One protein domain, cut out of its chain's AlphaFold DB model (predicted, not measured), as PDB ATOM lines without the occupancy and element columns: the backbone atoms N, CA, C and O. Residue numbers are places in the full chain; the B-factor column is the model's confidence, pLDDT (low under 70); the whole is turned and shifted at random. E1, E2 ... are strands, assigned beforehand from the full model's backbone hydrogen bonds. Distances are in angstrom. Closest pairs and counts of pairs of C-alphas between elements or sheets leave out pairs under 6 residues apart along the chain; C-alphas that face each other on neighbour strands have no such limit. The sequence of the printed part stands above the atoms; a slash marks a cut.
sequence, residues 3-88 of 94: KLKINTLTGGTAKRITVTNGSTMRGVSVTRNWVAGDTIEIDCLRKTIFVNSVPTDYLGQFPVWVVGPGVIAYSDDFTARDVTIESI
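Overview. This is residues 3 to 88 of the 94 residues of an uncharacterized protein of Rhodococcus sp. NJ-530 (UniProt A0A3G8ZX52). Seven strands stand round one long axis as a loose, not fully closed barrel, made of a twisted four-stranded sheet, E5 E4 E1 E7, partly face to face with a three-stranded sheet, E3 E2 E6. The ring is open at two seams, between E6 and E7 and between E3 and E5, and the long link after E5 crosses the second seam with short pairings to E5 and E3. The printed part has 86 residues and no named helix; its strands run E1 to E7 along the chain, both sheets are antiparallel, and the class is all strand. The whole is compact, with a radius of gyration of the C-alphas of 12.4 A, and elongated, spanning 37 by 24 by 20 A.

Along the chain. E1, residues 3 to 10, begins at C-alpha 3 (187.161, 129.468, 121.870), is 20.2 A long and bends by 62 degrees at residue 7. E2, residues 15 to 21, is also 20.2 A long, and E3, residues 27 to 32, is 16.9 A. E4 holds residues 39 to 43 and E5 residues 48 to 51, which ends at C-alpha 51 (189.850, 126.773, 130.747). E6 holds residues 72 to 76. E7, residues 80 to 87, is 22.6 A long and ends at C-alpha 87 (187.358, 132.007, 116.275).

Arrangement. The larger sheet has the order E5, E4, E1, E7, with edge strands E5 and E7, and is twisted. E1 and E7 are antiparallel at 174 degrees, with N 5 and O 84 at 2.9 A. E4 and E1 are antiparallel at 150 degrees, with N 4 and O 40 at 2.8 A. E4 and E5 form a hairpin, with N 41 and O 50 at 2.8 A. In the other sheet E2 is the inner strand. E2 and E3 form a hairpin, with N 17 and O 30 at 2.9 A. E2 and E6 are antiparallel at 165 degrees, with N 18 and O 75 at 2.8 A. Between the sheets, E3 and E5 are near each other, and so are E6 and E7. Residues 28 to 29 of E3 pair with residues 59 to 60, and residues 50 to 51 of E5 with residues 54 to 55, both antiparallel. E1 and E3 are apart, for instance.

Size, cuts and confidence. The two C-alphas farthest apart, those of Gly 11 and Val 67, are 37.5 A apart. The printed part has no cut. The link from E5 to E6, residues 52 to 71, is long. The mean pLDDT of the printed part is 95.7, and no printed residue is under 70.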
ATOM      1  N   LYS A   3     187.977 130.015 120.797       97.06
ATOM      2  CA  LYS A   3     187.161 129.468 121.870       97.06
ATOM      3  C   LYS A   3     186.652 128.098 121.457       97.06
ATOM      4  O   LYS A   3     186.122 127.930 120.363       97.06
ATOM      5  N   LEU A   4     186.836 127.118 122.326       97.62
ATOM      6  CA  LEU A   4     186.413 125.747 122.103       97.62
ATOM      7  C   LEU A   4     185.533 125.315 123.261       97.62
ATOM      8  O   LEU A   4     185.990 125.324 124.399       97.62
ATOM      9  N   LYS A   5     184.291 124.936 122.974       98.12
ATOM     10  CA  LYS A   5     183.348 124.411 123.960       98.12
ATOM     11  C   LYS A   5     183.115 122.935 123.701       98.12
ATOM     12  O   LYS A   5     182.727 122.555 122.597       98.12
ATOM     13  N   ILE A   6     183.306 122.117 124.727       98.25
ATOM     14  CA  ILE A   6     182.965 120.701 124.671       98.25
ATOM     15  C   ILE A   6     181.488 120.560 125.031       98.25
ATOM     16  O   ILE A   6     181.094 120.839 126.161       98.25
ATOM     17  N   ASN A   7     180.650 120.154 124.081       98.12
ATOM     18  CA  ASN A   7     179.217 119.989 124.320       98.12
ATOM     19  C   ASN A   7     178.931 118.634 124.966       98.12
ATOM     20  O   ASN A   7     178.188 118.555 125.940       98.12
ATOM     21  N   THR A   8     179.557 117.578 124.443       97.94
ATOM     22  CA  THR A   8     179.521 116.222 125.004       97.94
ATOM     23  C   THR A   8     180.861 115.528 124.772       97.94
ATOM     24  O   THR A   8     181.569 115.848 123.815       97.94
ATOM     25  N   LEU A   9     181.233 114.588 125.645       97.50
ATOM     26  CA  LEU A   9     182.424 113.756 125.461       97.50
ATOM     27  C   LEU A   9     182.315 112.422 126.205       97.50
ATOM     28  O   LEU A   9     181.639 112.330 127.229       97.50
ATOM     29  N   THR A  10     183.075 111.430 125.739       97.19
ATOM     30  CA  THR A  10     183.315 110.160 126.437       97.19
ATOM     31  C   THR A  10     184.816 109.923 126.594       97.19
ATOM     32  O   THR A  10     185.587 110.109 125.651       97.19
ATOM     33  N   GLY A  11     185.230 109.474 127.785       95.06
ATOM     34  CA  GLY A  11     186.621 109.110 128.073       95.06
ATOM     35  C   GLY A  11     187.551 110.304 128.317       95.06
ATOM     36  O   GLY A  11     188.673 110.286 127.833       95.06
ATOM     37  N   GLY A  12     187.108 111.337 129.042       96.00
ATOM     38  CA  GLY A  12     187.831 112.611 129.210       96.00
ATOM     39  C   GLY A  12     189.025 112.634 130.172       96.00
ATOM     40  O   GLY A  12     189.636 113.688 130.331       96.00
ATOM     41  N   THR A  13     189.376 111.526 130.825       97.88
ATOM     42  CA  THR A  13     190.468 111.479 131.814       97.88
ATOM     43  C   THR A  13     191.845 111.556 131.152       97.88
ATOM     44  O   THR A  13     192.153 110.748 130.278       97.88
ATOM     45  N   ALA A  14     192.684 112.491 131.614       96.88
ATOM     46  CA  ALA A  14     194.053 112.724 131.140       96.88
ATOM     47  C   ALA A  14     194.175 112.850 129.609       96.88
ATOM     48  O   ALA A  14     195.135 112.369 129.008       96.88
ATOM     49  N   LYS A  15     193.192 113.501 128.984       97.88
ATOM     50  CA  LYS A  15     193.120 113.681 127.534       97.88
ATOM     51  C   LYS A  15     193.720 114.999 127.094       97.88
ATOM     52  O   LYS A  15     193.750 115.980 127.845       97.88
ATOM     53  N   ARG A  16     194.212 115.016 125.865       98.12
ATOM     54  CA  ARG A  16     194.909 116.130 125.243       98.12
ATOM     55  C   ARG A  16     194.034 116.743 124.164       98.12
ATOM     56  O   ARG A  16     193.731 116.094 123.174       98.12
ATOM     57  N   ILE A  17     193.735 118.028 124.299       98.19
ATOM     58  CA  ILE A  17     193.206 118.844 123.202       98.19
ATOM     59  C   ILE A  17     194.355 119.638 122.590       98.19
ATOM     60  O   ILE A  17     195.179 120.204 123.308       98.19
ATOM     61  N   THR A  18     194.406 119.693 121.263       98.12
ATOM     62  CA  THR A  18     195.386 120.452 120.488       98.12
ATOM     63  C   THR A  18     194.684 121.341 119.472       98.12
ATOM     64  O   THR A  18     193.840 120.875 118.708       98.12
ATOM     65  N   VAL A  19     195.070 122.617 119.443       97.62
ATOM     66  CA  VAL A  19     194.620 123.590 118.440       97.62
ATOM     67  C   VAL A  19     195.836 124.124 117.699       97.62
ATOM     68  O   VAL A  19     196.769 124.656 118.307       97.62
ATOM     69  N   THR A  20     195.822 123.988 116.378       97.25
ATOM     70  CA  THR A  20     196.938 124.342 115.498       97.25
ATOM     71  C   THR A  20     196.496 125.276 114.381       97.25
ATOM     72  O   THR A  20     195.343 125.290 113.943       97.25
ATOM     73  N   ASN A  21     197.452 126.050 113.871       95.06
ATOM     74  CA  ASN A  21     197.367 126.526 112.502       95.06
ATOM     75  C   ASN A  21     197.628 125.325 111.585       95.06
ATOM     76  O   ASN A  21     198.732 124.782 111.574       95.06
ATOM     77  N   GLY A  22     196.616 124.938 110.808       93.19
ATOM     78  CA  GLY A  22     196.668 123.762 109.940       93.19
ATOM     79  C   GLY A  22     197.669 123.859 108.784       93.19
ATOM     80  O   GLY A  22     198.030 122.839 108.217       93.19
ATOM     81  N   SER A  23     198.150 125.057 108.441       92.38
ATOM     82  CA  SER A  23     199.148 125.263 107.383       92.38
ATOM     83  C   SER A  23     200.584 125.228 107.906       92.38
ATOM     84  O   SER A  23     201.480 124.764 107.213       92.38
ATOM     85  N   THR A  24     200.824 125.732 109.120       92.69
ATOM     86  CA  THR A  24     202.183 125.810 109.699       92.69
ATOM     87  C   THR A  24     202.465 124.723 110.726       92.69
ATOM     88  O   THR A  24     203.600 124.597 111.180       92.69
ATOM     89  N   MET A  25     201.435 123.980 111.137       92.19
ATOM     90  CA  MET A  25     201.471 122.966 112.195       92.19
ATOM     91  C   MET A  25     201.934 123.486 113.564       92.19
ATOM     92  O   MET A  25     202.116 122.709 114.499       92.19
ATOM     93  N   ARG A  26     202.074 124.806 113.729       94.19
ATOM     94  CA  ARG A  26     202.295 125.424 115.037       94.19
ATOM     95  C   ARG A  26     200.985 125.425 115.799       94.19
ATOM     96  O   ARG A  26     199.955 125.817 115.251       94.19
ATOM     97  N   GLY A  27     201.021 125.008 117.052       96.62
ATOM     98  CA  GLY A  27     199.844 124.981 117.898       96.62
ATOM     99  C   GLY A  27     200.167 124.736 119.352       96.62
ATOM    100  O   GLY A  27     201.313 124.481 119.734       96.62
ATOM    101  N   VAL A  28     199.111 124.825 120.145       98.06
ATOM    102  CA  VAL A  28     199.142 124.637 121.587       98.06
ATOM    103  C   VAL A  28     198.325 123.417 121.961       98.06
ATOM    104  O   VAL A  28     197.314 123.111 121.323       98.06
ATOM    105  N   SER A  29     198.762 122.730 123.008       98.19
ATOM    106  CA  SER A  29     198.057 121.583 123.557       98.19
ATOM    107  C   SER A  29     197.848 121.724 125.052       98.19
ATOM    108  O   SER A  29     198.747 122.171 125.762       98.19
ATOM    109  N   VAL A  30     196.699 121.255 125.522       98.31
ATOM    110  CA  VAL A  30     196.341 121.191 126.938       98.31
ATOM    111  C   VAL A  30     195.970 119.754 127.270       98.31
ATOM    112  O   VAL A  30     195.099 119.179 126.615       98.31
ATOM    113  N   THR A  31     196.609 119.189 128.293       98.31
ATOM    114  CA  THR A  31     196.277 117.863 128.825       98.31
ATOM    115  C   THR A  31     195.639 118.009 130.196       98.31
ATOM    116  O   THR A  31     196.237 118.606 131.089       98.31
ATOM    117  N   ARG A  32     194.433 117.464 130.373       97.44
ATOM    118  CA  ARG A  32     193.734 117.429 131.666       97.44
ATOM    119  C   ARG A  32     192.612 116.395 131.670       97.44
ATOM    120  O   ARG A  32     192.380 115.703 130.684       97.44
ATOM    121  N   ASN A  33     191.910 116.317 132.793       97.88
ATOM    122  CA  ASN A  33     190.583 115.722 132.834       97.88
ATOM    123  C   ASN A  33     189.586 116.727 132.255       97.88
ATOM    124  O   ASN A  33     189.544 117.867 132.718       97.88
ATOM    125  N   TRP A  34     188.827 116.296 131.256       97.94
ATOM    126  CA  TRP A  34     187.811 117.101 130.590       97.94
ATOM    127  C   TRP A  34     186.419 116.594 130.924       97.94
ATOM    128  O   TRP A  34     186.192 115.383 131.011       97.94
ATOM    129  N   VAL A  35     185.480 117.524 131.034       97.94
ATOM    130  CA  VAL A  35     184.055 117.243 131.196       97.94
ATOM    131  C   VAL A  35     183.226 118.019 130.175       97.94
ATOM    132  O   VAL A  35     183.659 119.026 129.614       97.94
ATOM    133  N   ALA A  36     182.013 117.535 129.901       98.12
ATOM    134  CA  ALA A  36     181.061 118.274 129.081       98.12
ATOM    135  C   ALA A  36     180.760 119.640 129.725       98.12
ATOM    136  O   ALA A  36     180.570 119.737 130.936       98.12
ATOM    137  N   GLY A  37     180.723 120.691 128.909       98.00
ATOM    138  CA  GLY A  37     180.603 122.082 129.340       98.00
ATOM    139  C   GLY A  37     181.938 122.822 129.454       98.00
ATOM    140  O   GLY A  37     181.930 124.056 129.415       98.00
ATOM    141  N   ASP A  38     183.070 122.110 129.519       98.50
ATOM    142  CA  ASP A  38     184.384 122.750 129.568       98.50
ATOM    143  C   ASP A  38     184.613 123.632 128.347       98.50
ATOM    144  O   ASP A  38     184.304 123.277 127.203       98.50
ATOM    145  N   THR A  39     185.183 124.802 128.611       98.19
ATOM    146  CA  THR A  39     185.451 125.800 127.589       98.19
ATOM    147  C   THR A  39     186.900 126.248 127.644       98.19
ATOM    148  O   THR A  39     187.350 126.770 128.663       98.19
ATOM    149  N   ILE A  40     187.619 126.063 126.540       97.88
ATOM    150  CA  ILE A  40     189.003 126.494 126.352       97.88
ATOM    151  C   ILE A  40     189.008 127.819 125.605       97.88
ATOM    152  O   ILE A  40     188.367 127.958 124.566       97.88
ATOM    153  N   GLU A  41     189.790 128.765 126.097       97.75
ATOM    154  CA  GLU A  41     190.008 130.062 125.477       97.75
ATOM    155  C   GLU A  41     191.501 130.262 125.221       97.75
ATOM    156  O   GLU A  41     192.313 130.262 126.145       97.75
ATOM    157  N   ILE A  42     191.867 130.427 123.951       97.44
ATOM    158  CA  ILE A  42     193.241 130.618 123.487       97.44
ATOM    159  C   ILE A  42     193.359 132.041 122.941       97.44
ATOM    160  O   ILE A  42     192.808 132.387 121.886       97.44
ATOM    161  N   ASP A  43     194.107 132.882 123.650       95.25
ATOM    162  CA  ASP A  43     194.460 134.222 123.192       95.25
ATOM    163  C   ASP A  43     195.868 134.196 122.584       95.25
ATOM    164  O   ASP A  43     196.876 134.315 123.280       95.25
ATOM    165  N   CYS A  44     195.944 134.058 121.256       92.56
ATOM    166  CA  CYS A  44     197.216 134.069 120.530       92.56
ATOM    167  C   CYS A  44     197.946 135.420 120.582       92.56
ATOM    168  O   CYS A  44     199.151 135.459 120.340       92.56
ATOM    169  N   LEU A  45     197.244 136.521 120.872       90.50
ATOM    170  CA  LEU A  45     197.862 137.838 120.998       90.50
ATOM    171  C   LEU A  45     198.568 137.968 122.345       90.50
ATOM    172  O   LEU A  45     199.735 138.347 122.394       90.50
ATOM    173  N   ARG A  46     197.841 137.676 123.428       93.25
ATOM    174  CA  ARG A  46     198.372 137.757 124.796       93.25
ATOM    175  C   ARG A  46     199.214 136.551 125.183       93.25
ATOM    176  O   ARG A  46     199.913 136.611 126.184       93.25
ATOM    177  N   LYS A  47     199.186 135.496 124.365       95.19
ATOM    178  CA  LYS A  47     199.878 134.226 124.601       95.19
ATOM    179  C   LYS A  47     199.440 133.589 125.920       95.19
ATOM    180  O   LYS A  47     200.264 133.169 126.726       95.19
ATOM    181  N   THR A  48     198.129 133.510 126.121       97.00
ATOM    182  CA  THR A  48     197.510 132.929 127.320       97.00
ATOM    183  C   THR A  48     196.462 131.892 126.947       97.00
ATOM    184  O   THR A  48     195.793 132.024 125.917       97.00
ATOM    185  N   ILE A  49     196.292 130.887 127.808       98.25
ATOM    186  CA  ILE A  49     195.215 129.900 127.710       98.25
ATOM    187  C   ILE A  49     194.450 129.854 129.025       98.25
ATOM    188  O   ILE A  49     195.048 129.784 130.099       98.25
ATOM    189  N   PHE A  50     193.128 129.860 128.916       98.44
ATOM    190  CA  PHE A  50     192.219 129.657 130.032       98.44
ATOM    191  C   PHE A  50     191.322 128.462 129.752       98.44
ATOM    192  O   PHE A  50     190.935 128.222 128.610       98.44
ATOM    193  N   VAL A  51     190.955 127.732 130.799       98.19
ATOM    194  CA  VAL A  51     189.850 126.773 130.747       98.19
ATOM    195  C   VAL A  51     188.891 127.112 131.863       98.19
ATOM    196  O   VAL A  51     189.305 127.217 133.015       98.19
ATOM    197  N   ASN A  52     187.629 127.344 131.513       97.56
ATOM    198  CA  ASN A  52     186.605 127.825 132.443       97.56
ATOM    199  C   ASN A  52     187.073 129.074 133.222       97.56
ATOM    200  O   ASN A  52     186.885 129.175 134.430       97.56
ATOM    201  N   SER A  53     187.710 130.022 132.524       96.94
ATOM    202  CA  SER A  53     188.307 131.253 133.085       96.94
ATOM    203  C   SER A  53     189.518 131.059 134.012       96.94
ATOM    204  O   SER A  53     190.010 132.031 134.579       96.94
ATOM    205  N   VAL A  54     190.046 129.838 134.148       97.62
ATOM    206  CA  VAL A  54     191.231 129.550 134.970       97.62
ATOM    207  C   VAL A  54     192.482 129.461 134.087       97.62
ATOM    208  O   VAL A  54     192.475 128.670 133.132       97.62
ATOM    209  N   PRO A  55     193.560 130.222 134.382       97.88
ATOM    210  CA  PRO A  55     194.838 130.094 133.684       97.88
ATOM    211  C   PRO A  55     195.288 128.637 133.642       97.88
ATOM    212  O   PRO A  55     195.220 127.926 134.643       97.88
ATOM    213  N   THR A  56     195.689 128.168 132.468       97.81
ATOM    214  CA  THR A  56     195.982 126.755 132.242       97.81
ATOM    215  C   THR A  56     197.317 126.599 131.531       97.81
ATOM    216  O   THR A  56     197.550 127.223 130.493       97.81
ATOM    217  N   ASP A  57     198.156 125.719 132.073       97.38
ATOM    218  CA  ASP A  57     199.423 125.341 131.459       97.38
ATOM    219  C   ASP A  57     199.210 124.618 130.130       97.38
ATOM    220  O   ASP A  57     198.243 123.877 129.924       97.38
ATOM    221  N   TYR A  58     200.147 124.826 129.214       97.94
ATOM    222  CA  TYR A  58     200.075 124.286 127.869       97.94
ATOM    223  C   TYR A  58     201.458 123.912 127.348       97.94
ATOM    224  O   TYR A  58     202.489 124.385 127.824       97.94
ATOM    225  N   LEU A  59     201.466 123.074 126.317       98.12
ATOM    226  CA  LEU A  59     202.656 122.737 125.544       98.12
ATOM    227  C   LEU A  59     202.561 123.337 124.143       98.12
ATOM    228  O   LEU A  59     201.467 123.503 123.608       98.12
ATOM    229  N   GLY A  60     203.710 123.598 123.519       96.75
ATOM    230  CA  GLY A  60     203.796 124.030 122.122       96.75
ATOM    231  C   GLY A  60     203.971 125.538 121.939       96.75
ATOM    232  O   GLY A  60     204.523 126.231 122.792       96.75
ATOM    233  N   GLN A  61     203.554 126.035 120.775       96.50
ATOM    234  CA  GLN A  61     203.733 127.426 120.359       96.50
ATOM    235  C   GLN A  61     202.414 128.001 119.861       96.50
ATOM    236  O   GLN A  61     201.709 127.358 119.084       96.50
ATOM    237  N   PHE A  62     202.106 129.239 120.253       95.94
ATOM    238  CA  PHE A  62     200.873 129.888 119.814       95.94
ATOM    239  C   PHE A  62     200.785 129.951 118.285       95.94
ATOM    240  O   PHE A  62     201.727 130.421 117.635       95.94
ATOM    241  N   PRO A  63     199.663 129.489 117.707       93.81
ATOM    242  CA  PRO A  63     199.465 129.535 116.272       93.81
ATOM    243  C   PRO A  63     199.274 130.980 115.800       93.81
ATOM    244  O   PRO A  63     198.654 131.804 116.478       93.81
ATOM    245  N   VAL A  64     199.798 131.272 114.610       91.25
ATOM    246  CA  VAL A  64     199.728 132.589 113.963       91.25
ATOM    247  C   VAL A  64     199.210 132.406 112.551       91.25
ATOM    248  O   VAL A  64     199.728 131.557 111.833       91.25
ATOM    249  N   TRP A  65     198.236 133.212 112.138       89.44
ATOM    250  CA  TRP A  65     197.723 133.232 110.769       89.44
ATOM    251  C   TRP A  65     198.134 134.535 110.092       89.44
ATOM    252  O   TRP A  65     197.903 135.621 110.626       89.44
ATOM    253  N   VAL A  66     198.776 134.405 108.932       86.81
ATOM    254  CA  VAL A  66     199.079 135.537 108.051       86.81
ATOM    255  C   VAL A  66     197.806 136.000 107.343       86.81
ATOM    256  O   VAL A  66     196.794 135.300 107.345       86.81
ATOM    257  N   VAL A  67     197.851 137.190 106.745       85.44
ATOM    258  CA  VAL A  67     196.737 137.694 105.933       85.44
ATOM    259  C   VAL A  67     196.463 136.725 104.783       85.44
ATOM    260  O   VAL A  67     197.381 136.344 104.061       85.44
ATOM    261  N   GLY A  68     195.193 136.362 104.610       85.31
ATOM    262  CA  GLY A  68     194.739 135.445 103.572       85.31
ATOM    263  C   GLY A  68     193.942 134.271 104.142       85.31
ATOM    264  O   GLY A  68     193.552 134.300 105.314       85.31
ATOM    265  N   PRO A  69     193.670 133.247 103.317       85.62
ATOM    266  CA  PRO A  69     193.034 132.017 103.769       85.62
ATOM    267  C   PRO A  69     193.842 131.363 104.894       85.62
ATOM    268  O   PRO A  69     195.062 131.233 104.805       85.62
ATOM    269  N   GLY A  70     193.156 130.935 105.950       87.50
ATOM    270  CA  GLY A  70     193.766 130.290 107.105       87.50
ATOM    271  C   GLY A  70     192.967 129.072 107.537       87.50
ATOM    272  O   GLY A  70     191.740 129.082 107.488       87.50
ATOM    273  N   VAL A  71     193.667 128.027 107.980       92.25
ATOM    274  CA  VAL A  71     193.048 126.805 108.506       92.25
ATOM    275  C   VAL A  71     193.285 126.732 110.008       92.25
ATOM    276  O   VAL A  71     194.430 126.808 110.462       92.25
ATOM    277  N   ILE A  72     192.210 126.579 110.775       93.56
ATOM    278  CA  ILE A  72     192.271 126.197 112.187       93.56
ATOM    279  C   ILE A  72     192.055 124.692 112.236       93.56
ATOM    280  O   ILE A  72     191.042 124.200 111.745       93.56
ATOM    281  N   ALA A  73     193.012 123.968 112.805       95.56
ATOM    282  CA  ALA A  73     192.912 122.533 112.991       95.56
ATOM    283  C   ALA A  73     192.758 122.210 114.479       95.56
ATOM    284  O   ALA A  73     193.373 122.834 115.345       95.56
ATOM    285  N   TYR A  74     191.903 121.231 114.754       96.00
ATOM    286  CA  TYR A  74     191.609 120.720 116.082       96.00
ATOM    287  C   TYR A  74     191.852 119.214 116.104       96.00
ATOM    288  O   TYR A  74     191.484 118.505 115.165       96.00
ATOM    289  N   SER A  75     192.472 118.737 117.175       96.88
ATOM    290  CA  SER A  75     192.715 117.321 117.413       96.88
ATOM    291  C   SER A  75     192.618 117.016 118.901       96.88
ATOM    292  O   SER A  75     193.074 117.799 119.735       96.88
ATOM    293  N   ASP A  76     192.055 115.856 119.213       97.44
ATOM    294  CA  ASP A  76     192.012 115.280 120.549       97.44
ATOM    295  C   ASP A  76     192.113 113.755 120.498       97.44
ATOM    296  O   ASP A  76     192.027 113.142 119.430       97.44
ATOM    297  N   ASP A  77     192.268 113.168 121.678       96.62
ATOM    298  CA  ASP A  77     192.325 111.734 121.942       96.62
ATOM    299  C   ASP A  77     191.128 111.230 122.787       96.62
ATOM    300  O   ASP A  77     191.249 110.235 123.519       96.62
ATOM    301  N   PHE A  78     189.964 111.893 122.688       96.94
ATOM    302  CA  PHE A  78     188.703 111.407 123.262       96.94
ATOM    303  C   PHE A  78     188.194 110.159 122.534       96.94
ATOM    304  O   PHE A  78     188.513 109.911 121.371       96.94
ATOM    305  N   THR A  79     187.341 109.384 123.204       96.50
ATOM    306  CA  THR A  79     186.673 108.229 122.582       96.50
ATOM    307  C   THR A  79     185.530 108.666 121.666       96.50
ATOM    308  O   THR A  79     185.363 108.130 120.576       96.50
ATOM    309  N   ALA A  80     184.740 109.645 122.108       95.94
ATOM    310  CA  ALA A  80     183.669 110.278 121.343       95.94
ATOM    311  C   ALA A  80     183.499 111.718 121.835       95.94
ATOM    312  O   ALA A  80     183.810 112.006 122.995       95.94
ATOM    313  N   ARG A  81     183.024 112.617 120.966       96.56
ATOM    314  CA  ARG A  81     182.908 114.047 121.275       96.56
ATOM    315  C   ARG A  81     181.911 114.769 120.377       96.56
ATOM    316  O   ARG A  81     181.766 114.421 119.208       96.56
ATOM    317  N   ASP A  82     181.347 115.835 120.920       97.81
ATOM    318  CA  ASP A  82     180.754 116.938 120.174       97.81
ATOM    319  C   ASP A  82     181.352 118.249 120.689       97.81
ATOM    320  O   ASP A  82     181.404 118.487 121.901       97.81
ATOM    321  N   VAL A  83     181.853 119.078 119.776       97.44
ATOM    322  CA  VAL A  83     182.650 120.260 120.109       97.44
ATOM    323  C   VAL A  83     182.276 121.412 119.192       97.44
ATOM    324  O   VAL A  83     182.245 121.270 117.971       97.44
ATOM    325  N   THR A  84     182.073 122.586 119.781       97.88
ATOM    326  CA  THR A  84     181.903 123.841 119.048       97.88
ATOM    327  C   THR A  84     183.197 124.640 119.098       97.88
ATOM    328  O   THR A  84     183.752 124.865 120.173       97.88
ATOM    329  N   ILE A  85     183.666 125.091 117.935       95.81
ATOM    330  CA  ILE A  85     184.852 125.941 117.809       95.81
ATOM    331  C   ILE A  85     184.423 127.278 117.224       95.81
ATOM    332  O   ILE A  85     183.853 127.342 116.137       95.81
ATOM    333  N   GLU A  86     184.741 128.345 117.940       95.12
ATOM    334  CA  GLU A  86     184.567 129.722 117.515       95.12
ATOM    335  C   GLU A  86     185.939 130.392 117.430       95.12
ATOM    336  O   GLU A  86     186.818 130.186 118.268       95.12
ATOM    337  N   SER A  87     186.144 131.212 116.406       90.88
ATOM    338  CA  SER A  87     187.358 132.007 116.275       90.88
ATOM    339  C   SER A  87     186.998 133.431 115.914       90.88
ATOM    340  O   SER A  87     186.303 133.685 114.934       90.88
ATOM    341  N   ILE A  88     187.516 134.362 116.707       88.88
ATOM    342  CA  ILE A  88     187.399 135.793 116.472       88.88
ATOM    343  C   ILE A  88     188.787 136.314 116.129       88.88
ATOM    344  O   ILE A  88     189.725 136.249 116.936       88.88
TER     345      ILE A  88